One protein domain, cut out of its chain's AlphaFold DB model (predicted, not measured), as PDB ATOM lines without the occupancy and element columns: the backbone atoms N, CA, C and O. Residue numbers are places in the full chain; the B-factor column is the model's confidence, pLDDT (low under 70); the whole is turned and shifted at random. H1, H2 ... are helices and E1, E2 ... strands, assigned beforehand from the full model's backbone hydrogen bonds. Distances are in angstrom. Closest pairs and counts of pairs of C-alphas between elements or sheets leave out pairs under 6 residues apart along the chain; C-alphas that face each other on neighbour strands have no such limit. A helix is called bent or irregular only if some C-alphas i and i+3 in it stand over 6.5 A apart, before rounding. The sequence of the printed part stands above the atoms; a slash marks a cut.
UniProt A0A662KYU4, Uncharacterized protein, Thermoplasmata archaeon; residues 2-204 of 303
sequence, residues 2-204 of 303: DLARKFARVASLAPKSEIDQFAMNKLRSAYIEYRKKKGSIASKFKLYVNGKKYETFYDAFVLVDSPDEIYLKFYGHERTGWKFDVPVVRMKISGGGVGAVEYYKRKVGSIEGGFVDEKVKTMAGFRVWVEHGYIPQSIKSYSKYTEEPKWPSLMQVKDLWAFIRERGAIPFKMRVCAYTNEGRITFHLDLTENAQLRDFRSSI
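AT A GLANCE: This is residues 2 to 204 of the 303 residues of an uncharacterized protein of Thermoplasmata archaeon (UniProt A0A662KYU4). What shape do these coordinates make? A closed barrel of eight antiparallel strands makes the core; H2 and H5 pack on its outside, and H3, which meets both H1 and H5, stands beside its strands. The long bent strand E6 reaches from the E5 to E6 link at one end of the length towards H2 and H4 at the other. What is it made of? The printed part has 203 residues with six named helices and nine named strands, mixed in class, in the order H1 H2 E1 E2 H3 E3 E4 E5 E6 H4 H5 E7 E8 E9 H6; E2 is paired onto the ring of the other eight. How large is it? It is compact, with a radius of gyration of the C-alphas of 17.9 A, yet elongated in outline, spanning 60 by 34 by 30 A.

IN THESE COORDINATES: Where does the first element begin, and what comes next? H1 is residues 3 to 11, from C-alpha 3 at (46.133, -37.402, -45.642), and H2 is residues 21 to 37, 24.8 A long. E1, residues 41 to 49, is 22.6 A long; E2 is residues 52 to 54 and H3 residues 57 to 63. Which strands follow? E3 is residues 69 to 75, E4 residues 88 to 94 and E5 residues 98 to 106, 24.2 A long. E6, residues 115 to 134, spans 39.0 A from C-alpha 115 at (32.140, -25.104, -14.561), and bends by 110 degrees at residue 118. What closes the printed part? H4 is residues 139 to 144, H5 residues 157 to 167, 15.5 A long, and E7 residues 170 to 179, 25.6 A long, with a bend of 63 degrees at residue 173. E8 is residues 184 to 190, E9 residues 195 to 197, and H6 residues 200 to 203, ending at C-alpha 203 at (21.153, -27.732, -29.827).

HOW THE PARTS SIT: How does the ring run? E1 and E3 have N 46 and O 73 within hydrogen-bond range at 2.8 A; then the meander E3 E4 E5 E6, each strand the antiparallel neighbour of the one before, has N 72 and O 91 at 2.8 A, N 92 and O 100 at 2.9 A, and N 101 and O 122 at 3.0 A. E6 and E7 have N 129 and O 175 at 3.1 A, and the meander E7 E8 E9 has N 176 and O 187 at 2.9 A and N 197 and O 188 at 2.8 A. E9 and E1 close the barrel with N 196 and O 43 at 2.8 A, and the hairpin E1 and E2 has N 49 and O 52 at 2.9 A. How do the helices stand? H1 touches H3 at a steep tilt of 47 degrees, closest at the C-alphas of Val 10 and Val 62, 6.0 A; H3, at the sheet's level, touches H5, closest at those of Phe 61 and Arg 165, 6.6 A. H2 lies outside the barrel over E6 at a height over the sheet of 8.2 A, with the C-alphas of Leu 27 and Tyr 134 closest at 6.0 A; H5 lies outside over none of the strands, at 7.7 A. H4 and H6 are not on the barrel. Are the helix backbones complete? Every O i to N i+4 pair is within hydrogen-bond range in H1, H2, H3, H4 and H5, while H6 is too short for such a pair.

THE WHOLE: How far does it reach? The two C-alphas farthest apart are those of Gly 109 and Lys 140, 60.6 A, and the printed part has no cut. Which links are long? Those from E3 to E4 and from H4 to H5 are long, with 12 residues each. Where is confidence low? The mean pLDDT of the printed part is 89.2, and residues 78 to 82 and 107 to 117, of which 115 to 117 belong to E6, are under 70.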
ATOM      1  N   ASP A   2      50.600 -35.591 -46.129       84.75
ATOM      2  CA  ASP A   2      49.318 -35.581 -46.853       84.75
ATOM      3  C   ASP A   2      48.398 -36.734 -46.394       84.75
ATOM      4  O   ASP A   2      48.839 -37.881 -46.284       84.75
ATOM      5  N   LEU A   3      47.130 -36.433 -46.106       82.69
ATOM      6  CA  LEU A   3      46.133 -37.402 -45.642       82.69
ATOM      7  C   LEU A   3      45.925 -38.531 -46.664       82.69
ATOM      8  O   LEU A   3      45.725 -39.677 -46.267       82.69
ATOM      9  N   ALA A   4      46.081 -38.243 -47.961       85.56
ATOM     10  CA  ALA A   4      46.034 -39.265 -49.004       85.56
ATOM     11  C   ALA A   4      47.123 -40.337 -48.817       85.56
ATOM     12  O   ALA A   4      46.857 -41.526 -48.986       85.56
ATOM     13  N   ARG A   5      48.331 -39.946 -48.380       88.00
ATOM     14  CA  ARG A   5      49.404 -40.902 -48.053       88.00
ATOM     15  C   ARG A   5      49.055 -41.742 -46.828       88.00
ATOM     16  O   ARG A   5      49.344 -42.934 -46.811       88.00
ATOM     17  N   LYS A   6      48.426 -41.142 -45.811       90.19
ATOM     18  CA  LYS A   6      47.985 -41.871 -44.609       90.19
ATOM     19  C   LYS A   6      46.911 -42.904 -44.953       90.19
ATOM     20  O   LYS A   6      47.018 -44.049 -44.526       90.19
ATOM     21  N   PHE A   7      45.941 -42.533 -45.786       92.06
ATOM     22  CA  PHE A   7      44.927 -43.462 -46.276       92.06
ATOM     23  C   PHE A   7      45.528 -44.588 -47.116       92.06
ATOM     24  O   PHE A   7      45.214 -45.745 -46.865       92.06
ATOM     25  N   ALA A   8      46.431 -44.281 -48.053       89.25
ATOM     26  CA  ALA A   8      47.087 -45.297 -48.878       89.25
ATOM     27  C   ALA A   8      47.862 -46.325 -48.036       89.25
ATOM     28  O   ALA A   8      47.836 -47.515 -48.337       89.25
ATOM     29  N   ARG A   9      48.504 -45.888 -46.942       92.44
ATOM     30  CA  ARG A   9      49.191 -46.797 -46.012       92.44
ATOM     31  C   ARG A   9      48.225 -47.752 -45.314       92.44
ATOM     32  O   ARG A   9      48.527 -48.934 -45.225       92.44
ATOM     33  N   VAL A  10      47.068 -47.275 -44.855       92.44
ATOM     34  CA  VAL A  10      46.054 -48.160 -44.254       92.44
ATOM     35  C   VAL A  10      45.425 -49.073 -45.305       92.44
ATOM     36  O   VAL A  10      45.331 -50.272 -45.066       92.44
ATOM     37  N   ALA A  11      45.086 -48.543 -46.486       91.50
ATOM     38  CA  ALA A  11      44.568 -49.340 -47.597       91.50
ATOM     39  C   ALA A  11      45.513 -50.492 -47.944       91.50
ATOM     40  O   ALA A  11      45.034 -51.584 -48.196       91.50
ATOM     41  N   SER A  12      46.836 -50.277 -47.896       91.69
ATOM     42  CA  SER A  12      47.843 -51.307 -48.198       91.69
ATOM     43  C   SER A  12      47.829 -52.532 -47.276       91.69
ATOM     44  O   SER A  12      48.464 -53.529 -47.608       91.69
ATOM     45  N   LEU A  13      47.098 -52.474 -46.157       92.69
ATOM     46  CA  LEU A  13      46.837 -53.636 -45.305       92.69
ATOM     47  C   LEU A  13      45.761 -54.568 -45.896       92.69
ATOM     48  O   LEU A  13      45.717 -55.740 -45.539       92.69
ATOM     49  N   ALA A  14      44.913 -54.068 -46.802       92.19
ATOM     50  CA  ALA A  14      43.920 -54.874 -47.506       92.19
ATOM     51  C   ALA A  14      44.594 -55.884 -48.455       92.19
ATOM     52  O   ALA A  14      45.735 -55.674 -48.889       92.19
ATOM     53  N   PRO A  15      43.887 -56.957 -48.865       92.44
ATOM     54  CA  PRO A  15      44.366 -57.839 -49.921       92.44
ATOM     55  C   PRO A  15      44.757 -57.038 -51.167       92.44
ATOM     56  O   PRO A  15      43.980 -56.218 -51.650       92.44
ATOM     57  N   LYS A  16      45.946 -57.299 -51.731       90.50
ATOM     58  CA  LYS A  16      46.456 -56.565 -52.909       90.50
ATOM     59  C   LYS A  16      45.478 -56.570 -54.089       90.50
ATOM     60  O   LYS A  16      45.465 -55.627 -54.869       90.50
ATOM     61  N   SER A  17      44.661 -57.615 -54.209       90.88
ATOM     62  CA  SER A  17      43.616 -57.736 -55.228       90.88
ATOM     63  C   SER A  17      42.507 -56.690 -55.115       90.88
ATOM     64  O   SER A  17      41.828 -56.457 -56.105       90.88
ATOM     65  N   GLU A  18      42.319 -56.072 -53.945       91.50
ATOM     66  CA  GLU A  18      41.274 -55.076 -53.680       91.50
ATOM     67  C   GLU A  18      41.749 -53.625 -53.828       91.50
ATOM     68  O   GLU A  18      40.948 -52.694 -53.734       91.50
ATOM     69  N   ILE A  19      43.043 -53.413 -54.075       92.25
ATOM     70  CA  ILE A  19      43.645 -52.082 -54.159       92.25
ATOM     71  C   ILE A  19      44.024 -51.800 -55.610       92.25
ATOM     72  O   ILE A  19      45.133 -52.091 -56.055       92.25
ATOM     73  N   ASP A  20      43.095 -51.204 -56.349       92.19
ATOM     74  CA  ASP A  20      43.321 -50.701 -57.701       92.19
ATOM     75  C   ASP A  20      42.997 -49.197 -57.802       92.19
ATOM     76  O   ASP A  20      42.605 -48.535 -56.834       92.19
ATOM     77  N   GLN A  21      43.172 -48.626 -58.996       92.81
ATOM     78  CA  GLN A  21      42.878 -47.212 -59.233       92.81
ATOM     79  C   GLN A  21      41.402 -46.874 -58.970       92.81
ATOM     80  O   GLN A  21      41.093 -45.770 -58.517       92.81
ATOM     81  N   PHE A  22      40.488 -47.814 -59.231       93.12
ATOM     82  CA  PHE A  22      39.064 -47.633 -58.966       93.12
ATOM     83  C   PHE A  22      38.810 -47.487 -57.462       93.12
ATOM     84  O   PHE A  22      38.171 -46.515 -57.048       93.12
ATOM     85  N   ALA A  23      39.392 -48.368 -56.647       92.56
ATOM     86  CA  ALA A  23      39.284 -48.319 -55.197       92.56
ATOM     87  C   ALA A  23      39.822 -46.995 -54.629       92.56
ATOM     88  O   ALA A  23      39.189 -46.367 -53.780       92.56
ATOM     89  N   MET A  24      40.965 -46.521 -55.136       93.00
ATOM     90  CA  MET A  24      41.561 -45.254 -54.696       93.00
ATOM     91  C   MET A  24      40.730 -44.030 -55.110       93.00
ATOM     92  O   MET A  24      40.610 -43.067 -54.347       93.00
ATOM     93  N   ASN A  25      40.103 -44.068 -56.289       93.31
ATOM     94  CA  ASN A  25      39.187 -43.017 -56.733       93.31
ATOM     95  C   ASN A  25      37.916 -42.981 -55.867       93.31
ATOM     96  O   ASN A  25      37.492 -41.904 -55.442       93.31
ATOM     97  N   LYS A  26      37.334 -44.147 -55.554       93.62
ATOM     98  CA  LYS A  26      36.159 -44.268 -54.674       93.62
ATOM     99  C   LYS A  26      36.454 -43.796 -53.253       93.62
ATOM    100  O   LYS A  26      35.677 -43.012 -52.714       93.62
ATOM    101  N   LEU A  27      37.609 -44.163 -52.698       94.44
ATOM    102  CA  LEU A  27      38.099 -43.658 -51.415       94.44
ATOM    103  C   LEU A  27      38.133 -42.122 -51.379       94.44
ATOM    104  O   LEU A  27      37.651 -41.502 -50.428       94.44
ATOM    105  N   ARG A  28      38.681 -41.492 -52.425       94.12
ATOM    106  CA  ARG A  28      38.745 -40.028 -52.524       94.12
ATOM    107  C   ARG A  28      37.347 -39.406 -52.552       94.12
ATOM    108  O   ARG A  28      37.113 -38.429 -51.842       94.12
ATOM    109  N   SER A  29      36.429 -39.974 -53.332       94.06
ATOM    110  CA  SER A  29      35.035 -39.519 -53.400       94.06
ATOM    111  C   SER A  29      34.320 -39.651 -52.054       94.06
ATOM    112  O   SER A  29      33.708 -38.684 -51.603       94.06
ATOM    113  N   ALA A  30      34.473 -40.790 -51.371       94.62
ATOM    114  CA  ALA A  30      33.895 -41.029 -50.049       94.62
ATOM    115  C   ALA A  30      34.411 -40.021 -49.009       94.62
ATOM    116  O   ALA A  30      33.643 -39.485 -48.210       94.62
ATOM    117  N   TYR A  31      35.704 -39.687 -49.050       95.62
ATOM    118  CA  TYR A  31      36.273 -38.670 -48.166       95.62
ATOM    119  C   TYR A  31      35.747 -37.255 -48.469       95.62
ATOM    120  O   TYR A  31      35.455 -36.489 -47.548       95.62
ATOM    121  N   ILE A  32      35.591 -36.893 -49.748       95.31
ATOM    122  CA  ILE A  32      34.994 -35.606 -50.145       95.31
ATOM    123  C   ILE A  32      33.549 -35.508 -49.647       95.31
ATOM    124  O   ILE A  32      33.147 -34.463 -49.135       95.31
ATOM    125  N   GLU A  33      32.773 -36.583 -49.775       94.31
ATOM    126  CA  GLU A  33      31.404 -36.642 -49.270       94.31
ATOM    127  C   GLU A  33      31.357 -36.494 -47.745       94.31
ATOM    128  O   GLU A  33      30.613 -35.655 -47.232       94.31
ATOM    129  N   TYR A  34      32.208 -37.231 -47.027       95.25
ATOM    130  CA  TYR A  34      32.339 -37.112 -45.578       95.25
ATOM    131  C   TYR A  34      32.626 -35.665 -45.158       95.25
ATOM    132  O   TYR A  34      31.938 -35.114 -44.299       95.25
ATOM    133  N   ARG A  35      33.578 -34.999 -45.818       94.62
ATOM    134  CA  ARG A  35      33.930 -33.605 -45.520       94.62
ATOM    135  C   ARG A  35      32.776 -32.618 -45.677       94.62
ATOM    136  O   ARG A  35      32.783 -31.608 -44.982       94.62
ATOM    137  N   LYS A  36      31.831 -32.879 -46.585       93.62
ATOM    138  CA  LYS A  36      30.641 -32.033 -46.779       93.62
ATOM    139  C   LYS A  36      29.598 -32.237 -45.678       93.62
ATOM    140  O   LYS A  36      28.821 -31.330 -45.413       93.62
ATOM    141  N   LYS A  37      29.569 -33.427 -45.070       89.81
ATOM    142  CA  LYS A  37      28.569 -33.838 -44.072       89.81
ATOM    143  C   LYS A  37      29.066 -33.759 -42.626       89.81
ATOM    144  O   LYS A  37      28.254 -33.879 -41.709       89.81
ATOM    145  N   LYS A  38      30.379 -33.631 -42.406       91.81
ATOM    146  CA  LYS A  38      30.962 -33.641 -41.058       91.81
ATOM    147  C   LYS A  38      30.418 -32.487 -40.209       91.81
ATOM    148  O   LYS A  38      30.180 -31.391 -40.710       91.81
ATOM    149  N   GLY A  39      30.239 -32.757 -38.919       88.88
ATOM    150  CA  GLY A  39      29.817 -31.756 -37.941       88.88
ATOM    151  C   GLY A  39      30.935 -30.782 -37.570       88.88
ATOM    152  O   GLY A  39      32.077 -30.901 -38.018       88.88
ATOM    153  N   SER A  40      30.601 -29.823 -36.712       91.50
ATOM    154  CA  SER A  40      31.566 -28.920 -36.087       91.50
ATOM    155  C   SER A  40      32.396 -29.640 -35.023       91.50
ATOM    156  O   SER A  40      31.976 -30.635 -34.431       91.50
ATOM    157  N   ILE A  41      33.606 -29.138 -34.795       92.50
ATOM    158  CA  ILE A  41      34.553 -29.707 -33.836       92.50
ATOM    159  C   ILE A  41      34.201 -29.212 -32.431       92.50
ATOM    160  O   ILE A  41      34.050 -28.017 -32.221       92.50
ATOM    161  N   ALA A  42      34.095 -30.137 -31.480       89.94
ATOM    162  CA  ALA A  42      33.907 -29.849 -30.059       89.94
ATOM    163  C   ALA A  42      35.246 -29.737 -29.313       89.94
ATOM    164  O   ALA A  42      35.402 -28.923 -28.403       89.94
ATOM    165  N   SER A  43      36.205 -30.598 -29.664       92.06
ATOM    166  CA  SER A  43      37.544 -30.617 -29.075       92.06
ATOM    167  C   SER A  43      38.536 -31.335 -29.993       92.06
ATOM    168  O   SER A  43      38.151 -32.078 -30.898       92.06
ATOM    169  N   LYS A  44      39.833 -31.131 -29.771       95.12
ATOM    170  CA  LYS A  44      40.902 -31.919 -30.405       95.12
ATOM    171  C   LYS A  44      41.443 -32.940 -29.410       95.12
ATOM    172  O   LYS A  44      41.327 -32.747 -28.202       95.12
ATOM    173  N   PHE A  45      42.069 -34.010 -29.897       96.25
ATOM    174  CA  PHE A  45      42.692 -35.009 -29.030       96.25
ATOM    175  C   PHE A  45      44.083 -35.450 -29.491       96.25
ATOM    176  O   PHE A  45      44.429 -35.425 -30.669       96.25
ATOM    177  N   LYS A  46      44.897 -35.880 -28.521       97.62
ATOM    178  CA  LYS A  46      46.151 -36.610 -28.742       97.62
ATOM    179  C   LYS A  46      45.897 -38.096 -28.526       97.62
ATOM    180  O   LYS A  46      45.320 -38.462 -27.502       97.62
ATOM    181  N   LEU A  47      46.365 -38.914 -29.464       97.56
ATOM    182  CA  LEU A  47      46.255 -40.368 -29.439       97.56
ATOM    183  C   LEU A  47      47.522 -41.008 -28.871       97.56
ATOM    184  O   LEU A  47      48.639 -40.676 -29.277       97.56
ATOM    185  N   TYR A  48      47.323 -41.978 -27.988       98.06
ATOM    186  CA  TYR A  48      48.348 -42.891 -27.517       98.06
ATOM    187  C   TYR A  48      47.813 -44.319 -27.612       98.06
ATOM    188  O   TYR A  48      46.658 -44.568 -27.267       98.06
ATOM    189  N   VAL A  49      48.646 -45.243 -28.078       97.50
ATOM    190  CA  VAL A  49      48.331 -46.675 -28.150       97.50
ATOM    191  C   VAL A  49      49.489 -47.437 -27.523       97.50
ATOM    192  O   VAL A  49      50.644 -47.165 -27.851       97.50
ATOM    193  N   ASN A  50      49.189 -48.327 -26.577       96.56
ATOM    194  CA  ASN A  50      50.171 -49.082 -25.788       96.56
ATOM    195  C   ASN A  50      51.277 -48.166 -25.210       96.56
ATOM    196  O   ASN A  50      52.469 -48.437 -25.325       96.56
ATOM    197  N   GLY A  51      50.879 -47.008 -24.668       95.56
ATOM    198  CA  GLY A  51      51.785 -46.007 -24.086       95.56
ATOM    199  C   GLY A  51      52.548 -45.123 -25.085       95.56
ATOM    200  O   GLY A  51      53.075 -44.081 -24.691       95.56
ATOM    201  N   LYS A  52      52.575 -45.454 -26.382       97.94
ATOM    202  CA  LYS A  52      53.267 -44.662 -27.410       97.94
ATOM    203  C   LYS A  52      52.334 -43.635 -28.045       97.94
ATOM    204  O   LYS A  52      51.195 -43.939 -28.382       97.94
ATOM    205  N   LYS A  53      52.819 -42.405 -28.232       97.75
ATOM    206  CA  LYS A  53      52.073 -41.330 -28.906       97.75
ATOM    207  C   LYS A  53      52.069 -41.537 -30.423       97.75
ATOM    208  O   LYS A  53      53.123 -41.781 -31.006       97.75
ATOM    209  N   TYR A  54      50.916 -41.324 -31.053       96.50
ATOM    210  CA  TYR A  54      50.759 -41.345 -32.508       96.50
ATOM    211  C   TYR A  54      50.212 -40.016 -33.020       96.50
ATOM    212  O   TYR A  54      49.447 -39.333 -32.336       96.50
ATOM    213  N   GLU A  55      50.616 -39.640 -34.235       92.50
ATOM    214  CA  GLU A  55      50.089 -38.442 -34.884       92.50
ATOM    215  C   GLU A  55      48.636 -38.601 -35.296       92.50
ATOM    216  O   GLU A  55      47.901 -37.636 -35.185       92.50
ATOM    217  N   THR A  56      48.218 -39.767 -35.791       92.88
ATOM    218  CA  THR A  56      46.825 -40.063 -36.154       92.88
ATOM    219  C   THR A  56      46.497 -41.522 -35.870       92.88
ATOM    220  O   THR A  56      47.392 -42.360 -35.731       92.88
ATOM    221  N   PHE A  57      45.202 -41.841 -35.854       94.31
ATOM    222  CA  PHE A  57      44.738 -43.228 -35.814       94.31
ATOM    223  C   PHE A  57      45.288 -44.063 -36.974       94.31
ATOM    224  O   PHE A  57      45.677 -45.199 -36.755       94.31
ATOM    225  N   TYR A  58      45.418 -43.497 -38.177       95.75
ATOM    226  CA  TYR A  58      45.965 -44.213 -39.339       95.75
ATOM    227  C   TYR A  58      47.415 -44.664 -39.151       95.75
ATOM    228  O   TYR A  58      47.769 -45.769 -39.552       95.75
ATOM    229  N   ASP A  59      48.252 -43.845 -38.508       94.25
ATOM    230  CA  ASP A  59      49.626 -44.245 -38.196       94.25
ATOM    231  C   ASP A  59      49.645 -45.393 -37.181       94.25
ATOM    232  O   ASP A  59      50.411 -46.345 -37.332       94.25
ATOM    233  N   ALA A  60      48.770 -45.329 -36.176       95.56
ATOM    234  CA  ALA A  60      48.642 -46.381 -35.177       95.56
ATOM    235  C   ALA A  60      48.102 -47.686 -35.788       95.56
ATOM    236  O   ALA A  60      48.687 -48.739 -35.556       95.56
ATOM    237  N   PHE A  61      47.063 -47.619 -36.631       96.12
ATOM    238  CA  PHE A  61      46.490 -48.783 -37.310       96.12
ATOM    239  C   PHE A  61      47.499 -49.524 -38.170       96.12
ATOM    240  O   PHE A  61      47.357 -50.726 -38.308       96.12
ATOM    241  N   VAL A  62      48.498 -48.845 -38.741       95.62
ATOM    242  CA  VAL A  62      49.559 -49.491 -39.530       95.62
ATOM    243  C   VAL A  62      50.624 -50.105 -38.623       95.62
ATOM    244  O   VAL A  62      51.066 -51.223 -38.866       95.62
ATOM    245  N   LEU A  63      51.024 -49.394 -37.568       96.06
ATOM    246  CA  LEU A  63      52.199 -49.731 -36.759       96.06
ATOM    247  C   LEU A  63      51.917 -50.633 -35.550       96.06
ATOM    248  O   LEU A  63      52.869 -51.099 -34.931       96.06
ATOM    249  N   VAL A  64      50.654 -50.833 -35.173       96.12
ATOM    250  CA  VAL A  64      50.270 -51.617 -33.991       96.12
ATOM    251  C   VAL A  64      49.348 -52.758 -34.399       96.12
ATOM    252  O   VAL A  64      48.221 -52.521 -34.839       96.12
ATOM    253  N   ASP A  65      49.817 -53.991 -34.207       93.62
ATOM    254  CA  ASP A  65      49.055 -55.205 -34.512       93.62
ATOM    255  C   ASP A  65      47.812 -55.348 -33.632       93.62
ATOM    256  O   ASP A  65      46.722 -55.617 -34.135       93.62
ATOM    257  N   SER A  66      47.962 -55.116 -32.325       92.94
ATOM    258  CA  SER A  66      46.863 -55.196 -31.365       92.94
ATOM    259  C   SER A  66      46.943 -54.089 -30.309       92.94
ATOM    260  O   SER A  66      48.011 -53.882 -29.722       92.94
ATOM    261  N   PRO A  67      45.843 -53.355 -30.058       93.38
ATOM    262  CA  PRO A  67      45.803 -52.338 -29.022       93.38
ATOM    263  C   PRO A  67      45.440 -52.981 -27.677       93.38
ATOM    264  O   PRO A  67      44.281 -53.305 -27.416       93.38
ATOM    265  N   ASP A  68      46.422 -53.117 -26.793       94.19
ATOM    266  CA  ASP A  68      46.184 -53.490 -25.394       94.19
ATOM    267  C   ASP A  68      45.611 -52.308 -24.610       94.19
ATOM    268  O   ASP A  68      44.828 -52.478 -23.674       94.19
ATOM    269  N   GLU A  69      45.971 -51.092 -25.020       96.00
ATOM    270  CA  GLU A  69      45.500 -49.856 -24.424       96.00
ATOM    271  C   GLU A  69      45.396 -48.738 -25.466       96.00
ATOM    272  O   GLU A  69      46.350 -48.453 -26.188       96.00
ATOM    273  N   ILE A  70      44.255 -48.048 -25.497       96.88
ATOM    274  CA  ILE A  70      44.058 -46.798 -26.232       96.88
ATOM    275  C   ILE A  70      43.797 -45.682 -25.234       96.88
ATOM    276  O   ILE A  70      42.905 -45.766 -24.391       96.88
ATOM    277  N   TYR A  71      44.550 -44.597 -25.360       97.19
ATOM    278  CA  TYR A  71      44.408 -43.419 -24.529       97.19
ATOM    279  C   TYR A  71      44.246 -42.165 -25.390       97.19
ATOM    280  O   TYR A  71      45.102 -41.839 -26.214       97.19
ATOM    281  N   LEU A  72      43.143 -41.447 -25.179       97.50
ATOM    282  CA  LEU A  72      42.860 -40.157 -25.796       97.50
ATOM    283  C   LEU A  72      42.921 -39.063 -24.737       97.50
ATOM    284  O   LEU A  72      42.227 -39.127 -23.723       97.50
ATOM    285  N   LYS A  73      43.730 -38.033 -24.988       96.94
ATOM    286  CA  LYS A  73      43.763 -36.809 -24.179       96.94
ATOM    287  C   LYS A  73      43.163 -35.665 -24.979       96.94
ATOM    288  O   LYS A  73      43.750 -35.281 -25.991       96.94
ATOM    289  N   PHE A  74      42.048 -35.120 -24.515       94.69
ATOM    290  CA  PHE A  74      41.326 -34.059 -25.208       94.69
ATOM    291  C   PHE A  74      41.767 -32.672 -24.724       94.69
ATOM    292  O   PHE A  74      42.346 -32.519 -23.644       94.69
ATOM    293  N   TYR A  75      41.569 -31.666 -25.572       92.06
ATOM    294  CA  TYR A  75      41.904 -30.271 -25.303       92.06
ATOM    295  C   TYR A  75      41.101 -29.325 -26.203       92.06
ATOM    296  O   TYR A  75      40.590 -29.719 -27.252       92.06
ATOM    297  N   GLY A  76      41.024 -28.054 -25.796       84.06
ATOM    298  CA  GLY A  76      40.306 -27.020 -26.546       84.06
ATOM    299  C   GLY A  76      38.791 -27.216 -26.532       84.06
ATOM    300  O   GLY A  76      38.157 -27.059 -27.565       84.06
ATOM    301  N   HIS A  77      38.228 -27.616 -25.387       77.88
ATOM    302  CA  HIS A  77      36.789 -27.827 -25.245       77.88
ATOM    303  C   HIS A  77      36.023 -26.522 -25.438       77.88
ATOM    304  O   HIS A  77      36.189 -25.581 -24.655       77.88
ATOM    305  N   GLU A  78      35.141 -26.492 -26.432       68.69
ATOM    306  CA  GLU A  78      34.123 -25.455 -26.501       68.69
ATOM    307  C   GLU A  78      33.080 -25.672 -25.397       68.69
ATOM    308  O   GLU A  78      32.670 -26.791 -25.096       68.69
ATOM    309  N   ARG A  79      32.669 -24.580 -24.749       64.94
ATOM    310  CA  ARG A  79      31.975 -24.615 -23.454       64.94
ATOM    311  C   ARG A  79      30.443 -24.588 -23.578       64.94
ATOM    312  O   ARG A  79      29.777 -24.090 -22.677       64.94
ATOM    313  N   THR A  80      29.868 -25.110 -24.662       62.16
ATOM    314  CA  THR A  80      28.416 -25.052 -24.943       62.16
ATOM    315  C   THR A  80      27.845 -26.434 -25.277       62.16
ATOM    316  O   THR A  80      28.526 -27.229 -25.916       62.16
ATOM    317  N   GLY A  81      26.596 -26.727 -24.878       62.34
ATOM    318  CA  GLY A  81      25.908 -27.976 -25.268       62.34
ATOM    319  C   GLY A  81      26.208 -29.225 -24.417       62.34
ATOM    320  O   GLY A  81      26.081 -30.351 -24.882       62.34
ATOM    321  N   TRP A  82      26.579 -29.054 -23.148       68.75
ATOM    322  CA  TRP A  82      27.194 -30.086 -22.290       68.75
ATOM    323  C   TRP A  82      26.380 -31.345 -22.012       68.75
ATOM    324  O   TRP A  82      26.904 -32.331 -21.501       68.75
ATOM    325  N   LYS A  83      25.081 -31.283 -22.273       74.69
ATOM    326  CA  LYS A  83      24.160 -32.388 -22.048       74.69
ATOM    327  C   LYS A  83      24.549 -33.624 -22.859       74.69
ATOM    328  O   LYS A  83      24.448 -34.733 -22.348       74.69
ATOM    329  N   PHE A  84      25.007 -33.415 -24.093       82.56
ATOM    330  CA  PHE A  84      25.514 -34.478 -24.959       82.56
ATOM    331  C   PHE A  84      26.994 -34.274 -25.314       82.56
ATOM    332  O   PHE A  84      27.714 -35.253 -25.483       82.56
ATOM    333  N   ASP A  85      27.483 -33.029 -25.305       81.62
ATOM    334  CA  ASP A  85      28.903 -32.693 -25.473       81.62
ATOM    335  C   ASP A  85      29.633 -32.600 -24.127       81.62
ATOM    336  O   ASP A  85      30.140 -31.543 -23.743       81.62
ATOM    337  N   VAL A  86      29.670 -33.702 -23.374       82.88
ATOM    338  CA  VAL A  86      30.355 -33.727 -22.072       82.88
ATOM    339  C   VAL A  86      31.837 -33.350 -22.267       82.88
ATOM    340  O   VAL A  86      32.534 -34.006 -23.048       82.88
ATOM    341  N   PRO A  87      32.360 -32.320 -21.572       85.75
ATOM    342  CA  PRO A  87      33.751 -31.900 -21.714       85.75
ATOM    343  C   PRO A  87      34.678 -32.903 -21.019       85.75
ATOM    344  O   PRO A  87      34.933 -32.853 -19.814       85.75
ATOM    345  N   VAL A  88      35.167 -33.857 -21.801       88.12
ATOM    346  CA  VAL A  88      35.987 -34.978 -21.332       88.12
ATOM    347  C   VAL A  88      37.458 -34.599 -21.369       88.12
ATOM    348  O   VAL A  88      37.969 -34.251 -22.413       88.12
ATOM    349  N   VAL A  89      38.178 -34.729 -20.259       91.69
ATOM    350  CA  VAL A  89      39.624 -34.473 -20.178       91.69
ATOM    351  C   VAL A  89      40.410 -35.578 -20.879       91.69
ATOM    352  O   VAL A  89      41.351 -35.328 -21.640       91.69
ATOM    353  N   ARG A  90      40.058 -36.830 -20.579       95.12
ATOM    354  CA  ARG A  90      40.748 -38.002 -21.112       95.12
ATOM    355  C   ARG A  90      39.877 -39.246 -21.079       95.12
ATOM    356  O   ARG A  90      39.021 -39.405 -20.214       95.12
ATOM    357  N   MET A  91      40.171 -40.153 -21.998       96.50
ATOM    358  CA  MET A  91      39.567 -41.473 -22.097       96.50
ATOM    359  C   MET A  91      40.681 -42.509 -22.194       96.50
ATOM    360  O   MET A  91      41.601 -42.359 -22.994       96.50
ATOM    361  N   LYS A  92      40.600 -43.552 -21.374       97.31
ATOM    362  CA  LYS A  92      41.524 -44.685 -21.367       97.31
ATOM    363  C   LYS A  92      40.716 -45.958 -21.563       97.31
ATOM    364  O   LYS A  92      39.813 -46.198 -20.774       97.31
ATOM    365  N   ILE A  93      41.042 -46.760 -22.569       96.06
ATOM    366  CA  ILE A  93      40.330 -47.989 -22.929       96.06
ATOM    367  C   ILE A  93      41.343 -49.130 -22.993       96.06
ATOM    368  O   ILE A  93      42.330 -49.023 -23.713       96.06
ATOM    369  N   SER A  94      41.111 -50.214 -22.257       93.62
ATOM    370  CA  SER A  94      41.883 -51.454 -22.410       93.62
ATOM    371  C   SER A  94      41.371 -52.288 -23.590       93.62
ATOM    372  O   SER A  94      40.224 -52.133 -24.013       93.62
ATOM    373  N   GLY A  95      42.186 -53.217 -24.089       76.88
ATOM    374  CA  GLY A  95      41.836 -54.103 -25.202       76.88
ATOM    375  C   GLY A  95      40.549 -54.909 -24.973       76.88
ATOM    376  O   GLY A  95      39.801 -55.134 -25.919       76.88
ATOM    377  N   GLY A  96      40.225 -55.253 -23.719       80.69
ATOM    378  CA  GLY A  96      38.962 -55.914 -23.340       80.69
ATOM    379  C   GLY A  96      37.727 -55.000 -23.342       80.69
ATOM    380  O   GLY A  96      36.648 -55.402 -22.912       80.69
ATOM    381  N   GLY A  97      37.874 -53.742 -23.770       88.00
ATOM    382  CA  GLY A  97      36.782 -52.779 -23.852       88.00
ATOM    383  C   GLY A  97      36.321 -52.249 -22.495       88.00
ATOM    384  O   GLY A  97      35.202 -51.767 -22.400       88.00
ATOM    385  N   VAL A  98      37.143 -52.322 -21.448       95.50
ATOM    386  CA  VAL A  98      36.879 -51.681 -20.146       95.50
ATOM    387  C   VAL A  98      37.906 -50.583 -19.918       95.50
ATOM    388  O   VAL A  98      39.058 -50.703 -20.332       95.50
ATOM    389  N   GLY A  99      37.524 -49.500 -19.261       96.31
ATOM    390  CA  GLY A  99      38.468 -48.436 -18.971       96.31
ATOM    391  C   GLY A  99      37.870 -47.316 -18.141       96.31
ATOM    392  O   GLY A  99      36.939 -47.542 -17.376       96.31
ATOM    393  N   ALA A 100      38.407 -46.112 -18.298       96.69
ATOM    394  CA  ALA A 100      37.977 -44.950 -17.540       96.69
ATOM    395  C   ALA A 100      37.800 -43.717 -18.426       96.69
ATOM    396  O   ALA A 100      38.590 -43.469 -19.342       96.69
ATOM    397  N   VAL A 101      36.797 -42.912 -18.089       95.38
ATOM    398  CA  VAL A 101      36.597 -41.565 -18.624       95.38
ATOM    399  C   VAL A 101      36.788 -40.578 -17.482       95.38
ATOM    400  O   VAL A 101      36.256 -40.779 -16.392       95.38
ATOM    401  N   GLU A 102      37.550 -39.517 -17.725       94.25
ATOM    402  CA  GLU A 102      37.645 -38.375 -16.820       94.25
ATOM    403  C   GLU A 102      37.091 -37.131 -17.505       94.25
ATOM    404  O   GLU A 102      37.515 -36.809 -18.615       94.25
ATOM    405  N   TYR A 103      36.157 -36.442 -16.858       89.25
ATOM    406  CA  TYR A 103      35.417 -35.315 -17.424       89.25
ATOM    407  C   TYR A 103      35.147 -34.226 -16.380       89.25
ATOM    408  O   TYR A 103      35.242 -34.477 -15.177       89.25
ATOM    409  N   TYR A 104      34.838 -33.010 -16.835       84.69
ATOM    410  CA  TYR A 104      34.472 -31.911 -15.937       84.69
ATOM    411  C   TYR A 104      33.007 -32.009 -15.522       84.69
ATOM    412  O   TYR A 104      32.119 -32.191 -16.361       84.69
ATOM    413  N   LYS A 105      32.747 -31.850 -14.225       76.88
ATOM    414  CA  LYS A 105      31.391 -31.887 -13.677       76.88
ATOM    415  C   LYS A 105      30.631 -30.604 -14.023       76.88
ATOM    416  O   LYS A 105      31.133 -29.492 -13.845       76.88
ATOM    417  N   ARG A 106      29.387 -30.748 -14.490       70.62
ATOM    418  CA  ARG A 106      28.475 -29.612 -14.702       70.62
ATOM    419  C   ARG A 106      28.043 -29.047 -13.344       70.62
ATOM    420  O   ARG A 106      27.609 -29.808 -12.478       70.62
ATOM    421  N   LYS A 107      28.088 -27.722 -13.165       64.19
ATOM    422  CA  LYS A 107      27.475 -27.065 -12.002       64.19
ATOM    423  C   LYS A 107      25.955 -27.051 -12.184       64.19
ATOM    424  O   LYS A 107      25.425 -26.350 -13.043       64.19
ATOM    425  N   VAL A 108      25.244 -27.865 -11.409       56.75
ATOM    426  CA  VAL A 108      23.774 -27.883 -11.415       56.75
ATOM    427  C   VAL A 108      23.274 -26.590 -10.752       56.75
ATOM    428  O   VAL A 108      23.686 -26.283  -9.638       56.75
ATOM    429  N   GLY A 109      22.420 -25.816 -11.438       52.16
ATOM    430  CA  GLY A 109      21.740 -24.640 -10.866       52.16
ATOM    431  C   GLY A 109      22.295 -23.250 -11.217       52.16
ATOM    432  O   GLY A 109      21.728 -22.263 -10.765       52.16
ATOM    433  N   SER A 110      23.351 -23.117 -12.032       48.41
ATOM    434  CA  SER A 110      23.760 -21.797 -12.549       48.41
ATOM    435  C   SER A 110      23.084 -21.493 -13.888       48.41
ATOM    436  O   SER A 110      23.255 -22.263 -14.836       48.41
ATOM    437  N   ILE A 111      22.394 -20.353 -13.977       45.78
ATOM    438  CA  ILE A 111      21.736 -19.835 -15.195       45.78
ATOM    439  C   ILE A 111      22.739 -19.687 -16.361       45.78
ATOM    440  O   ILE A 111      22.372 -19.885 -17.514       45.78
ATOM    441  N   GLU A 112      24.025 -19.462 -16.064       46.53
ATOM    442  CA  GLU A 112      25.111 -19.322 -17.053       46.53
ATOM    443  C   GLU A 112      25.927 -20.604 -17.318       46.53
ATOM    444  O   GLU A 112      26.949 -20.556 -17.999       46.53
ATOM    445  N   GLY A 113      25.518 -21.770 -16.802       48.00
ATOM    446  CA  GLY A 113      26.196 -23.038 -17.122       48.00
ATOM    447  C   GLY A 113      27.691 -23.076 -16.759       48.00
ATOM    448  O   GLY A 113      28.498 -23.625 -17.508       48.00
ATOM    449  N   GLY A 114      28.068 -22.479 -15.625       50.16
ATOM    450  CA  GLY A 114      29.453 -22.436 -15.163       50.16
ATOM    451  C   GLY A 114      30.040 -23.821 -14.851       50.16
ATOM    452  O   GLY A 114      29.331 -24.778 -14.535       50.16
ATOM    453  N   PHE A 115      31.368 -23.914 -14.923       54.97
ATOM    454  CA  PHE A 115      32.140 -25.104 -14.561       54.97
ATOM    455  C   PHE A 115      32.214 -25.257 -13.041       54.97
ATOM    456  O   PHE A 115      32.220 -24.272 -12.300       54.97
ATOM    457  N   VAL A 116      32.381 -26.496 -12.587       58.16
ATOM    458  CA  VAL A 116      33.253 -26.759 -11.441       58.16
ATOM    459  C   VAL A 116      34.536 -27.334 -12.040       58.16
ATOM    460  O   VAL A 116      34.459 -28.284 -12.814       58.16
ATOM    461  N   ASP A 117      35.714 -26.806 -11.694       65.75
ATOM    462  CA  ASP A 117      37.012 -27.401 -12.092       65.75
ATOM    463  C   ASP A 117      37.261 -28.787 -11.446       65.75
ATOM    464  O   ASP A 117      38.345 -29.368 -11.543       65.75
ATOM    465  N   GLU A 118      36.235 -29.351 -10.808       79.19
ATOM    466  CA  GLU A 118      36.195 -30.703 -10.286       79.19
ATOM    467  C   GLU A 118      36.126 -31.706 -11.445       79.19
ATOM    468  O   GLU A 118      35.171 -31.757 -12.233       79.19
ATOM    469  N   LYS A 119      37.173 -32.524 -11.534       86.75
ATOM    470  CA  LYS A 119      37.274 -33.620 -12.492       86.75
ATOM    471  C   LYS A 119      36.741 -34.887 -11.852       86.75
ATOM    472  O   LYS A 119      37.219 -35.307 -10.802       86.75
ATOM    473  N   VAL A 120      35.790 -35.516 -12.523       89.12
ATOM    474  CA  VAL A 120      35.233 -36.802 -12.115       89.12
ATOM    475  C   VAL A 120      35.835 -37.877 -12.998       89.12
ATOM    476  O   VAL A 120      35.838 -37.748 -14.221       89.12
ATOM    477  N   LYS A 121      36.338 -38.947 -12.382       93.38
ATOM    478  CA  LYS A 121      36.795 -40.150 -13.078       93.38
ATOM    479  C   LYS A 121      35.807 -41.278 -12.813       93.38
ATOM    480  O   LYS A 121      35.555 -41.611 -11.662       93.38
ATOM    481  N   THR A 122      35.303 -41.893 -13.875       94.44
ATOM    482  CA  THR A 122      34.375 -43.024 -13.790       94.44
ATOM    483  C   THR A 122      34.869 -44.199 -14.624       94.44
ATOM    484  O   THR A 122      35.532 -44.010 -15.650       94.44
ATOM    485  N   MET A 123      34.575 -45.414 -14.164       96.31
ATOM    486  CA  MET A 123      34.832 -46.636 -14.919       96.31
ATOM    487  C   MET A 123      33.717 -46.850 -15.938       96.31
ATOM    488  O   MET A 123      32.549 -46.582 -15.659       96.31
ATOM    489  N   ALA A 124      34.080 -47.345 -17.118       95.56
ATOM    490  CA  ALA A 124      33.126 -47.584 -18.187       95.56
ATOM    491  C   ALA A 124      33.449 -48.846 -18.987       95.56
ATOM    492  O   ALA A 124      34.616 -49.183 -19.214       95.56
ATOM    493  N   GLY A 125      32.394 -49.503 -19.461       95.94
ATOM    494  CA  GLY A 125      32.474 -50.416 -20.596       95.94
ATOM    495  C   GLY A 125      32.406 -49.619 -21.895       95.94
ATOM    496  O   GLY A 125      31.588 -48.717 -22.027       95.94
ATOM    497  N   PHE A 126      33.249 -49.946 -22.865       95.94
ATOM    498  CA  PHE A 126      33.349 -49.261 -24.145       95.94
ATOM    499  C   PHE A 126      32.881 -50.152 -25.282       95.94
ATOM    500  O   PHE A 126      33.255 -51.328 -25.386       95.94
ATOM    501  N   ARG A 127      32.091 -49.565 -26.175       95.19
ATOM    502  CA  ARG A 127      31.777 -50.139 -27.482       95.19
ATOM    503  C   ARG A 127      31.959 -49.093 -28.563       95.19
ATOM    504  O   ARG A 127      31.934 -47.894 -28.295       95.19
ATOM    505  N   VAL A 128      32.184 -49.563 -29.777       95.81
ATOM    506  CA  VAL A 128      32.544 -48.711 -30.902       95.81
ATOM    507  C   VAL A 128      31.970 -49.262 -32.197       95.81
ATOM    508  O   VAL A 128      31.816 -50.472 -32.352       95.81
ATOM    509  N   TRP A 129      31.659 -48.362 -33.123       96.25
ATOM    510  CA  TRP A 129      31.400 -48.685 -34.521       96.25
ATOM    511  C   TRP A 129      31.826 -47.526 -35.423       96.25
ATOM    512  O   TRP A 129      32.046 -46.395 -34.973       96.25
ATOM    513  N   VAL A 130      31.943 -47.811 -36.716       96.19
ATOM    514  CA  VAL A 130      32.259 -46.808 -37.735       96.19
ATOM    515  C   VAL A 130      30.960 -46.218 -38.261       96.19
ATOM    516  O   VAL A 130      30.072 -46.942 -38.699       96.19
ATOM    517  N   GLU A 131      30.841 -44.893 -38.209       93.50
ATOM    518  CA  GLU A 131      29.686 -44.192 -38.776       93.50
ATOM    519  C   GLU A 131      29.920 -43.854 -40.244       93.50
ATOM    520  O   GLU A 131      28.987 -43.894 -41.036       93.50
ATOM    521  N   HIS A 132      31.148 -43.465 -40.595       94.88
ATOM    522  CA  HIS A 132      31.544 -43.139 -41.962       94.88
ATOM    523  C   HIS A 132      32.974 -43.620 -42.202       94.88
ATOM    524  O   HIS A 132      33.867 -43.382 -41.387       94.88
ATOM    525  N   GLY A 133      33.206 -44.242 -43.348       95.62
ATOM    526  CA  GLY A 133      34.512 -44.742 -43.747       95.62
ATOM    527  C   GLY A 133      34.452 -45.373 -45.127       95.62
ATOM    528  O   GLY A 133      33.414 -45.351 -45.784       95.62
ATOM    529  N   TYR A 134      35.566 -45.954 -45.546       96.12
ATOM    530  CA  TYR A 134      35.677 -46.682 -46.799       96.12
ATOM    531  C   TYR A 134      36.352 -48.038 -46.586       96.12
ATOM    532  O   TYR A 134      37.393 -48.106 -45.934       96.12
ATOM    533  N   ILE A 135      35.785 -49.107 -47.139       95.88
ATOM    534  CA  ILE A 135      36.426 -50.426 -47.199       95.88
ATOM    535  C   ILE A 135      36.888 -50.620 -48.650       95.88
ATOM    536  O   ILE A 135      36.039 -50.572 -49.541       95.88
ATOM    537  N   PRO A 136      38.199 -50.789 -48.913       93.81
ATOM    538  CA  PRO A 136      38.705 -50.984 -50.268       93.81
ATOM    539  C   PRO A 136      38.020 -52.135 -51.001       93.81
ATOM    540  O   PRO A 136      37.913 -53.243 -50.478       93.81
ATOM    541  N   GLN A 137      37.578 -51.848 -52.225       92.94
ATOM    542  CA  GLN A 137      37.009 -52.823 -53.142       92.94
ATOM    543  C   GLN A 137      37.482 -52.501 -54.561       92.94
ATOM    544  O   GLN A 137      37.287 -51.385 -55.054       92.94
ATOM    545  N   SER A 138      38.101 -53.480 -55.212       92.31
ATOM    546  CA  SER A 138      38.539 -53.374 -56.604       92.31
ATOM    547  C   SER A 138      37.358 -53.269 -57.561       92.31
ATOM    548  O   SER A 138      36.235 -53.661 -57.232       92.31
ATOM    549  N   ILE A 139      37.614 -52.841 -58.798       92.06
ATOM    550  CA  ILE A 139      36.596 -52.844 -59.856       92.06
ATOM    551  C   ILE A 139      36.019 -54.244 -60.095       92.06
ATOM    552  O   ILE A 139      34.827 -54.386 -60.357       92.06
ATOM    553  N   LYS A 140      36.846 -55.289 -59.950       90.69
ATOM    554  CA  LYS A 140      36.432 -56.687 -60.125       90.69
ATOM    555  C   LYS A 140      35.423 -57.082 -59.056       90.69
ATOM    556  O   LYS A 140      34.334 -57.551 -59.381       90.69
ATOM    557  N   SER A 141      35.761 -56.842 -57.794       90.12
ATOM    558  CA  SER A 141      34.875 -57.140 -56.672       90.12
ATOM    559  C   SER A 141      33.615 -56.277 -56.732       90.12
ATOM    560  O   SER A 141      32.516 -56.802 -56.582       90.12
ATOM    561  N   TYR A 142      33.742 -54.994 -57.065       87.06
ATOM    562  CA  TYR A 142      32.606 -54.085 -57.220       87.06
ATOM    563  C   TYR A 142      31.654 -54.509 -58.348       87.06
ATOM    564  O   TYR A 142      30.446 -54.395 -58.210       87.06
ATOM    565  N   SER A 143      32.169 -55.038 -59.463       86.12
ATOM    566  CA  SER A 143      31.320 -55.550 -60.552       86.12
ATOM    567  C   SER A 143      30.612 -56.865 -60.219       86.12
ATOM    568  O   SER A 143      29.583 -57.175 -60.814       86.12
ATOM    569  N   LYS A 144      31.168 -57.654 -59.291       87.56
ATOM    570  CA  LYS A 144      30.647 -58.977 -58.924       87.56
ATOM    571  C   LYS A 144      29.596 -58.895 -57.820       87.56
ATOM    572  O   LYS A 144      28.657 -59.686 -57.814       87.56
ATOM    573  N   TYR A 145      29.776 -57.976 -56.878       74.88
ATOM    574  CA  TYR A 145      28.887 -57.794 -55.739       74.88
ATOM    575  C   TYR A 145      28.012 -56.563 -55.959       74.88
ATOM    576  O   TYR A 145      28.517 -55.464 -56.152       74.88
ATOM    577  N   THR A 146      26.694 -56.743 -55.906       70.00
ATOM    578  CA  THR A 146      25.728 -55.635 -56.003       70.00
ATOM    579  C   THR A 146      25.653 -54.801 -54.726       70.00
ATOM    580  O   THR A 146      25.132 -53.689 -54.759       70.00
ATOM    581  N   GLU A 147      26.159 -55.322 -53.605       76.44
ATOM    582  CA  GLU A 147      26.162 -54.643 -52.310       76.44
ATOM    583  C   GLU A 147      27.556 -54.137 -51.937       76.44
ATOM    584  O   GLU A 147      28.567 -54.817 -52.137       76.44
ATOM    585  N   GLU A 148      27.593 -52.946 -51.340       81.06
ATOM    586  CA  GLU A 148      28.809 -52.405 -50.741       81.06
ATOM    587  C   GLU A 148      29.238 -53.237 -49.518       81.06
ATOM    588  O   GLU A 148      28.391 -53.747 -48.773       81.06
ATOM    589  N   PRO A 149      30.553 -53.361 -49.264       85.50
ATOM    590  CA  PRO A 149      31.059 -54.021 -48.069       85.50
ATOM    591  C   PRO A 149      30.515 -53.353 -46.800       85.50
ATOM    592  O   PRO A 149      30.593 -52.137 -46.615       85.50
ATOM    593  N   LYS A 150      29.973 -54.177 -45.901       89.06
ATOM    594  CA  LYS A 150      29.312 -53.714 -44.678       89.06
ATOM    595  C   LYS A 150      30.327 -53.542 -43.551       89.06
ATOM    596  O   LYS A 150      31.149 -54.422 -43.296       89.06
ATOM    597  N   TRP A 151      30.234 -52.419 -42.846       91.56
ATOM    598  CA  TRP A 151      30.931 -52.242 -41.575       91.56
ATOM    599  C   TRP A 151      30.312 -53.153 -40.512       91.56
ATOM    600  O   TRP A 151      29.089 -53.339 -40.511       91.56
ATOM    601  N   PRO A 152      31.122 -53.702 -39.593       90.50
ATOM    602  CA  PRO A 152      30.568 -54.391 -38.449       90.50
ATOM    603  C   PRO A 152      29.733 -53.419 -37.609       90.50
ATOM    604  O   PRO A 152      29.970 -52.207 -37.583       90.50
ATOM    605  N   SER A 153      28.746 -53.984 -36.922       90.56
ATOM    606  CA  SER A 153      27.896 -53.263 -35.981       90.56
ATOM    607  C   SER A 153      28.665 -52.951 -34.685       90.56
ATOM    608  O   SER A 153      29.889 -52.840 -34.668       90.56
ATOM    609  N   LEU A 154      27.956 -52.751 -33.577       92.88
ATOM    610  CA  LEU A 154      28.542 -52.430 -32.280       92.88
ATOM    611  C   LEU A 154      29.538 -53.508 -31.795       92.88
ATOM    612  O   LEU A 154      29.131 -54.605 -31.411       92.88
ATOM    613  N   MET A 155      30.831 -53.171 -31.725       92.88
ATOM    614  CA  MET A 155      31.919 -54.086 -31.342       92.88
ATOM    615  C   MET A 155      32.726 -53.597 -30.133       92.88
ATOM    616  O   MET A 155      32.574 -52.462 -29.669       92.88
ATOM    617  N   GLN A 156      33.616 -54.454 -29.619       93.00
ATOM    618  CA  GLN A 156      34.719 -53.999 -28.774       93.00
ATOM    619  C   GLN A 156      35.792 -53.301 -29.619       93.00
ATOM    620  O   GLN A 156      35.899 -53.493 -30.831       93.00
ATOM    621  N   VAL A 157      36.621 -52.493 -28.957       91.94
ATOM    622  CA  VAL A 157      37.660 -51.696 -29.624       91.94
ATOM    623  C   VAL A 157      38.718 -52.568 -30.295       91.94
ATOM    624  O   VAL A 157      39.109 -52.276 -31.424       91.94
ATOM    625  N   LYS A 158      39.147 -53.653 -29.640       93.69
ATOM    626  CA  LYS A 158      40.129 -54.593 -30.194       93.69
ATOM    627  C   LYS A 158      39.612 -55.288 -31.455       93.69
ATOM    628  O   LYS A 158      40.357 -55.411 -32.422       93.69
ATOM    629  N   ASP A 159      38.342 -55.681 -31.470       94.75
ATOM    630  CA  ASP A 159      37.763 -56.382 -32.616       94.75
ATOM    631  C   ASP A 159      37.611 -55.451 -33.825       94.75
ATOM    632  O   ASP A 159      37.961 -55.822 -34.945       94.75
ATOM    633  N   LEU A 160      37.172 -54.205 -33.604       94.50
ATOM    634  CA  LEU A 160      37.124 -53.215 -34.679       94.50
ATOM    635  C   LEU A 160      38.529 -52.889 -35.209       94.50
ATOM    636  O   LEU A 160      38.706 -52.696 -36.412       94.50
ATOM    637  N   TRP A 161      39.538 -52.849 -34.333       95.44
ATOM    638  CA  TRP A 161      40.934 -52.664 -34.732       95.44
ATOM    639  C   TRP A 161      41.421 -53.791 -35.645       95.44
ATOM    640  O   TRP A 161      42.024 -53.524 -36.685       95.44
ATOM    641  N   ALA A 162      41.130 -55.040 -35.273       95.38
ATOM    642  CA  ALA A 162      41.457 -56.209 -36.078       95.38
ATOM    643  C   ALA A 162      40.760 -56.151 -37.445       95.38
ATOM    644  O   ALA A 162      41.432 -56.290 -38.463       95.38
ATOM    645  N   PHE A 163      39.461 -55.829 -37.478       96.00
ATOM    646  CA  PHE A 163      38.705 -55.657 -38.722       96.00
ATOM    647  C   PHE A 163      39.331 -54.601 -39.643       96.00
ATOM    648  O   PHE A 163      39.514 -54.837 -40.837       96.00
ATOM    649  N   ILE A 164      39.692 -53.437 -39.089       95.94
ATOM    650  CA  ILE A 164      40.335 -52.350 -39.839       95.94
ATOM    651  C   ILE A 164      41.635 -52.824 -40.485       95.94
ATOM    652  O   ILE A 164      41.853 -52.565 -41.668       95.94
ATOM    653  N   ARG A 165      42.479 -53.535 -39.730       95.38
ATOM    654  CA  ARG A 165      43.751 -54.053 -40.240       95.38
ATOM    655  C   ARG A 165      43.546 -55.144 -41.286       95.38
ATOM    656  O   ARG A 165      44.138 -55.053 -42.351       95.38
ATOM    657  N   GLU A 166      42.688 -56.123 -41.016       94.81
ATOM    658  CA  GLU A 166      42.411 -57.250 -41.919       94.81
ATOM    659  C   GLU A 166      41.868 -56.783 -43.276       94.81
ATOM    660  O   GLU A 166      42.230 -57.311 -44.326       94.81
ATOM    661  N   ARG A 167      40.997 -55.769 -43.265       95.00
ATOM    662  CA  ARG A 167      40.327 -55.269 -44.471       95.00
ATOM    663  C   ARG A 167      41.015 -54.065 -45.106       95.00
ATOM    664  O   ARG A 167      40.524 -53.575 -46.118       95.00
ATOM    665  N   GLY A 168      42.087 -53.545 -44.501       95.50
ATOM    666  CA  GLY A 168      42.641 -52.226 -44.830       95.50
ATOM    667  C   GLY A 168      41.572 -51.131 -44.853       95.50
ATOM    668  O   GLY A 168      41.609 -50.230 -45.691       95.50
ATOM    669  N   ALA A 169      40.580 -51.243 -43.967       96.56
ATOM    670  CA  ALA A 169      39.437 -50.349 -43.935       96.56
ATOM    671  C   ALA A 169      39.839 -48.981 -43.372       96.56
ATOM    672  O   ALA A 169      40.623 -48.872 -42.434       96.56
ATOM    673  N   ILE A 170      39.285 -47.911 -43.929       97.00
ATOM    674  CA  ILE A 170      39.674 -46.536 -43.619       97.00
ATOM    675  C   ILE A 170      38.488 -45.830 -42.961       97.00
ATOM    676  O   ILE A 170      37.641 -45.264 -43.658       97.00
ATOM    677  N   PRO A 171      38.384 -45.852 -41.621       97.06
ATOM    678  CA  PRO A 171      37.350 -45.100 -40.923       97.06
ATOM    679  C   PRO A 171      37.651 -43.598 -40.986       97.06
ATOM    680  O   PRO A 171      38.776 -43.166 -40.732       97.06
ATOM    681  N   PHE A 172      36.642 -42.784 -41.288       97.25
ATOM    682  CA  PHE A 172      36.724 -41.320 -41.194       97.25
ATOM    683  C   PHE A 172      36.117 -40.825 -39.884       97.25
ATOM    684  O   PHE A 172      36.720 -40.011 -39.188       97.25
ATOM    685  N   LYS A 173      34.943 -41.366 -39.536       96.88
ATOM    686  CA  LYS A 173      34.190 -41.048 -38.325       96.88
ATOM    687  C   LYS A 173      33.835 -42.324 -37.582       96.88
ATOM    688  O   LYS A 173      33.238 -43.232 -38.163       96.88
ATOM    689  N   MET A 174      34.144 -42.372 -36.293       96.25
ATOM    690  CA  MET A 174      33.726 -43.463 -35.415       96.25
ATOM    691  C   MET A 174      32.896 -42.932 -34.264       96.25
ATOM    692  O   MET A 174      33.156 -41.836 -33.764       96.25
ATOM    693  N   ARG A 175      31.943 -43.741 -33.804       95.88
ATOM    694  CA  ARG A 175      31.270 -43.495 -32.537       95.88
ATOM    695  C   ARG A 175      31.845 -44.413 -31.473       95.88
ATOM    696  O   ARG A 175      31.917 -45.620 -31.680       95.88
ATOM    697  N   VAL A 176      32.255 -43.839 -30.348       95.81
ATOM    698  CA  VAL A 176      32.675 -44.571 -29.149       95.81
ATOM    699  C   VAL A 176      31.661 -44.281 -28.052       95.81
ATOM    700  O   VAL A 176      31.406 -43.121 -27.744       95.81
ATOM    701  N   CYS A 177      31.085 -45.320 -27.462       95.44
ATOM    702  CA  CYS A 177      30.133 -45.211 -26.362       95.44
ATOM    703  C   CYS A 177      30.763 -45.761 -25.087       95.44
ATOM    704  O   CYS A 177      31.245 -46.894 -25.074       95.44
ATOM    705  N   ALA A 178      30.747 -44.957 -24.029       95.19
ATOM    706  CA  ALA A 178      31.170 -45.320 -22.688       95.19
ATOM    707  C   ALA A 178      29.931 -45.529 -21.809       95.19
ATOM    708  O   ALA A 178      29.217 -44.574 -21.499       95.19
ATOM    709  N   TYR A 179      29.673 -46.772 -21.417       94.25
ATOM    710  CA  TYR A 179      28.589 -47.147 -20.511       94.25
ATOM    711  C   TYR A 179      29.106 -47.149 -19.080       94.25
ATOM    712  O   TYR A 179      30.027 -47.896 -18.744       94.25
ATOM    713  N   THR A 180      28.506 -46.310 -18.252       91.31
ATOM    714  CA  THR A 180      28.810 -46.144 -16.831       91.31
ATOM    715  C   THR A 180      27.604 -46.591 -16.009       91.31
ATOM    716  O   THR A 180      26.513 -46.779 -16.549       91.31
ATOM    717  N   ASN A 181      27.765 -46.690 -14.692       87.31
ATOM    718  CA  ASN A 181      26.639 -46.980 -13.797       87.31
ATOM    719  C   ASN A 181      25.577 -45.862 -13.782       87.31
ATOM    720  O   ASN A 181      24.449 -46.101 -13.366       87.31
ATOM    721  N   GLU A 182      25.926 -44.651 -14.225       84.75
ATOM    722  CA  GLU A 182      25.041 -43.480 -14.197       84.75
ATOM    723  C   GLU A 182      24.377 -43.198 -15.553       84.75
ATOM    724  O   GLU A 182      23.389 -42.469 -15.621       84.75
ATOM    725  N   GLY A 183      24.899 -43.769 -16.641       89.12
ATOM    726  CA  GLY A 183      24.400 -43.516 -17.989       89.12
ATOM    727  C   GLY A 183      25.426 -43.806 -19.079       89.12
ATOM    728  O   GLY A 183      26.388 -44.553 -18.879       89.12
ATOM    729  N   ARG A 184      25.230 -43.192 -20.247       91.31
ATOM    730  CA  ARG A 184      26.100 -43.323 -21.424       91.31
ATOM    731  C   ARG A 184      26.744 -41.980 -21.766       91.31
ATOM    732  O   ARG A 184      26.043 -40.983 -21.895       91.31
ATOM    733  N   ILE A 185      28.054 -41.983 -22.016       91.50
ATOM    734  CA  ILE A 185      28.770 -40.869 -22.654       91.50
ATOM    735  C   ILE A 185      29.125 -41.284 -24.081       91.50
ATOM    736  O   ILE A 185      29.702 -42.351 -24.297       91.50
ATOM    737  N   THR A 186      28.794 -40.437 -25.051       92.75
ATOM    738  CA  THR A 186      29.002 -40.712 -26.472       92.75
ATOM    739  C   THR A 186      30.075 -39.796 -27.045       92.75
ATOM    740  O   THR A 186      30.068 -38.591 -26.816       92.75
ATOM    741  N   PHE A 187      30.980 -40.364 -27.836       93.88
ATOM    742  CA  PHE A 187      32.035 -39.641 -28.531       93.88
ATOM    743  C   PHE A 187      31.907 -39.858 -30.033       93.88
ATOM    744  O   PHE A 187      32.040 -40.983 -30.513       93.88
ATOM    745  N   HIS A 188      31.724 -38.776 -30.781       95.06
ATOM    746  CA  HIS A 188      31.848 -38.789 -32.234       95.06
ATOM    747  C   HIS A 188      33.266 -38.373 -32.601       95.06
ATOM    748  O   HIS A 188      33.604 -37.197 -32.530       95.06
ATOM    749  N   LEU A 189      34.116 -39.327 -32.954       96.44
ATOM    750  CA  LEU A 189      35.513 -39.064 -33.272       96.44
ATOM    751  C   LEU A 189      35.685 -38.906 -34.783       96.44
ATOM    752  O   LEU A 189      35.365 -39.819 -35.539       96.44
ATOM    753  N   ASP A 190      36.225 -37.768 -35.207       97.06
ATOM    754  CA  ASP A 190      36.802 -37.556 -36.529       97.06
ATOM    755  C   ASP A 190      38.275 -37.981 -36.503       97.06
ATOM    756  O   ASP A 190      39.132 -37.334 -35.888       97.06
ATOM    757  N   LEU A 191      38.569 -39.087 -37.182       96.31
ATOM    758  CA  LEU A 191      39.899 -39.690 -37.236       96.31
ATOM    759  C   LEU A 191      40.808 -38.998 -38.261       96.31
ATOM    760  O   LEU A 191      42.030 -39.128 -38.185       96.31
ATOM    761  N   THR A 192      40.228 -38.240 -39.195       94.81
ATOM    762  CA  THR A 192      40.954 -37.466 -40.214       94.81
ATOM    763  C   THR A 192      41.599 -36.218 -39.623       94.81
ATOM    764  O   THR A 192      42.620 -35.744 -40.118       94.81
ATOM    765  N   GLU A 193      41.040 -35.735 -38.515       93.50
ATOM    766  CA  GLU A 193      41.424 -34.484 -37.870       93.50
ATOM    767  C   GLU A 193      41.803 -34.609 -36.389       93.50
ATOM    768  O   GLU A 193      42.088 -33.588 -35.748       93.50
ATOM    769  N   ASN A 194      41.787 -35.833 -35.852       94.69
ATOM    770  CA  ASN A 194      41.891 -36.138 -34.425       94.69
ATOM    771  C   ASN A 194      41.033 -35.205 -33.567       94.69
ATOM    772  O   ASN A 194      41.524 -34.486 -32.687       94.69
ATOM    773  N   ALA A 195      39.744 -35.169 -33.878       95.06
ATOM    774  CA  ALA A 195      38.801 -34.274 -33.240       95.06
ATOM    775  C   ALA A 195      37.601 -35.036 -32.694       95.06
ATOM    776  O   ALA A 195      37.151 -36.009 -33.291       95.06
ATOM    777  N   GLN A 196      37.056 -34.573 -31.580       94.00
ATOM    778  CA  GLN A 196      35.683 -34.879 -31.218       94.00
ATOM    779  C   GLN A 196      34.773 -33.910 -31.971       94.00
ATOM    780  O   GLN A 196      35.017 -32.702 -31.974       94.00
ATOM    781  N   LEU A 197      33.736 -34.435 -32.603       93.31
ATOM    782  CA  LEU A 197      32.671 -33.668 -33.229       93.31
ATOM    783  C   LEU A 197      31.558 -33.406 -32.216       93.31
ATOM    784  O   LEU A 197      31.332 -34.224 -31.322       93.31
ATOM    785  N   ARG A 198      30.865 -32.282 -32.389       90.75
ATOM    786  CA  ARG A 198      29.687 -31.929 -31.597       90.75
ATOM    787  C   ARG A 198      28.548 -32.910 -31.847       90.75
ATOM    788  O   ARG A 198      28.279 -33.293 -32.991       90.75
ATOM    789  N   ASP A 199      27.868 -33.284 -30.776       90.44
ATOM    790  CA  ASP A 199      26.616 -34.011 -30.826       90.44
ATOM    791  C   ASP A 199      25.509 -33.066 -31.305       90.44
ATOM    792  O   ASP A 199      25.274 -31.988 -30.756       90.44
ATOM    793  N   PHE A 200      24.809 -33.470 -32.362       88.56
ATOM    794  CA  PHE A 200      23.768 -32.645 -32.968       88.56
ATOM    795  C   PHE A 200      22.588 -32.401 -32.011       88.56
ATOM    796  O   PHE A 200      21.864 -31.422 -32.165       88.56
ATOM    797  N   ARG A 201      22.391 -33.268 -31.009       88.62
ATOM    798  CA  ARG A 201      21.283 -33.180 -30.047       88.62
ATOM    799  C   ARG A 201      21.455 -32.040 -29.052       88.62
ATOM    800  O   ARG A 201      20.457 -31.572 -28.498       88.62
ATOM    801  N   SER A 202      22.688 -31.576 -28.839       79.44
ATOM    802  CA  SER A 202      23.031 -30.498 -27.905       79.44
ATOM    803  C   SER A 202      22.281 -29.194 -28.172       79.44
ATOM    804  O   SER A 202      22.019 -28.446 -27.235       79.44
ATOM    805  N   SER A 203      21.907 -28.926 -29.426       74.44
ATOM    806  CA  SER A 203      21.153 -27.732 -29.827       74.44
ATOM    807  C   SER A 203      19.645 -27.962 -29.964       74.44
ATOM    808  O   SER A 203      18.935 -27.053 -30.376       74.44
ATOM    809  N   ILE A 204      19.154 -29.174 -29.679       83.38
ATOM    810  CA  ILE A 204      17.793 -29.602 -30.030       83.38
ATOM    811  C   ILE A 204      16.941 -29.858 -28.788       83.38
ATOM    812  O   ILE A 204      15.810 -29.391 -28.701       83.38
TER     813      ILE A 204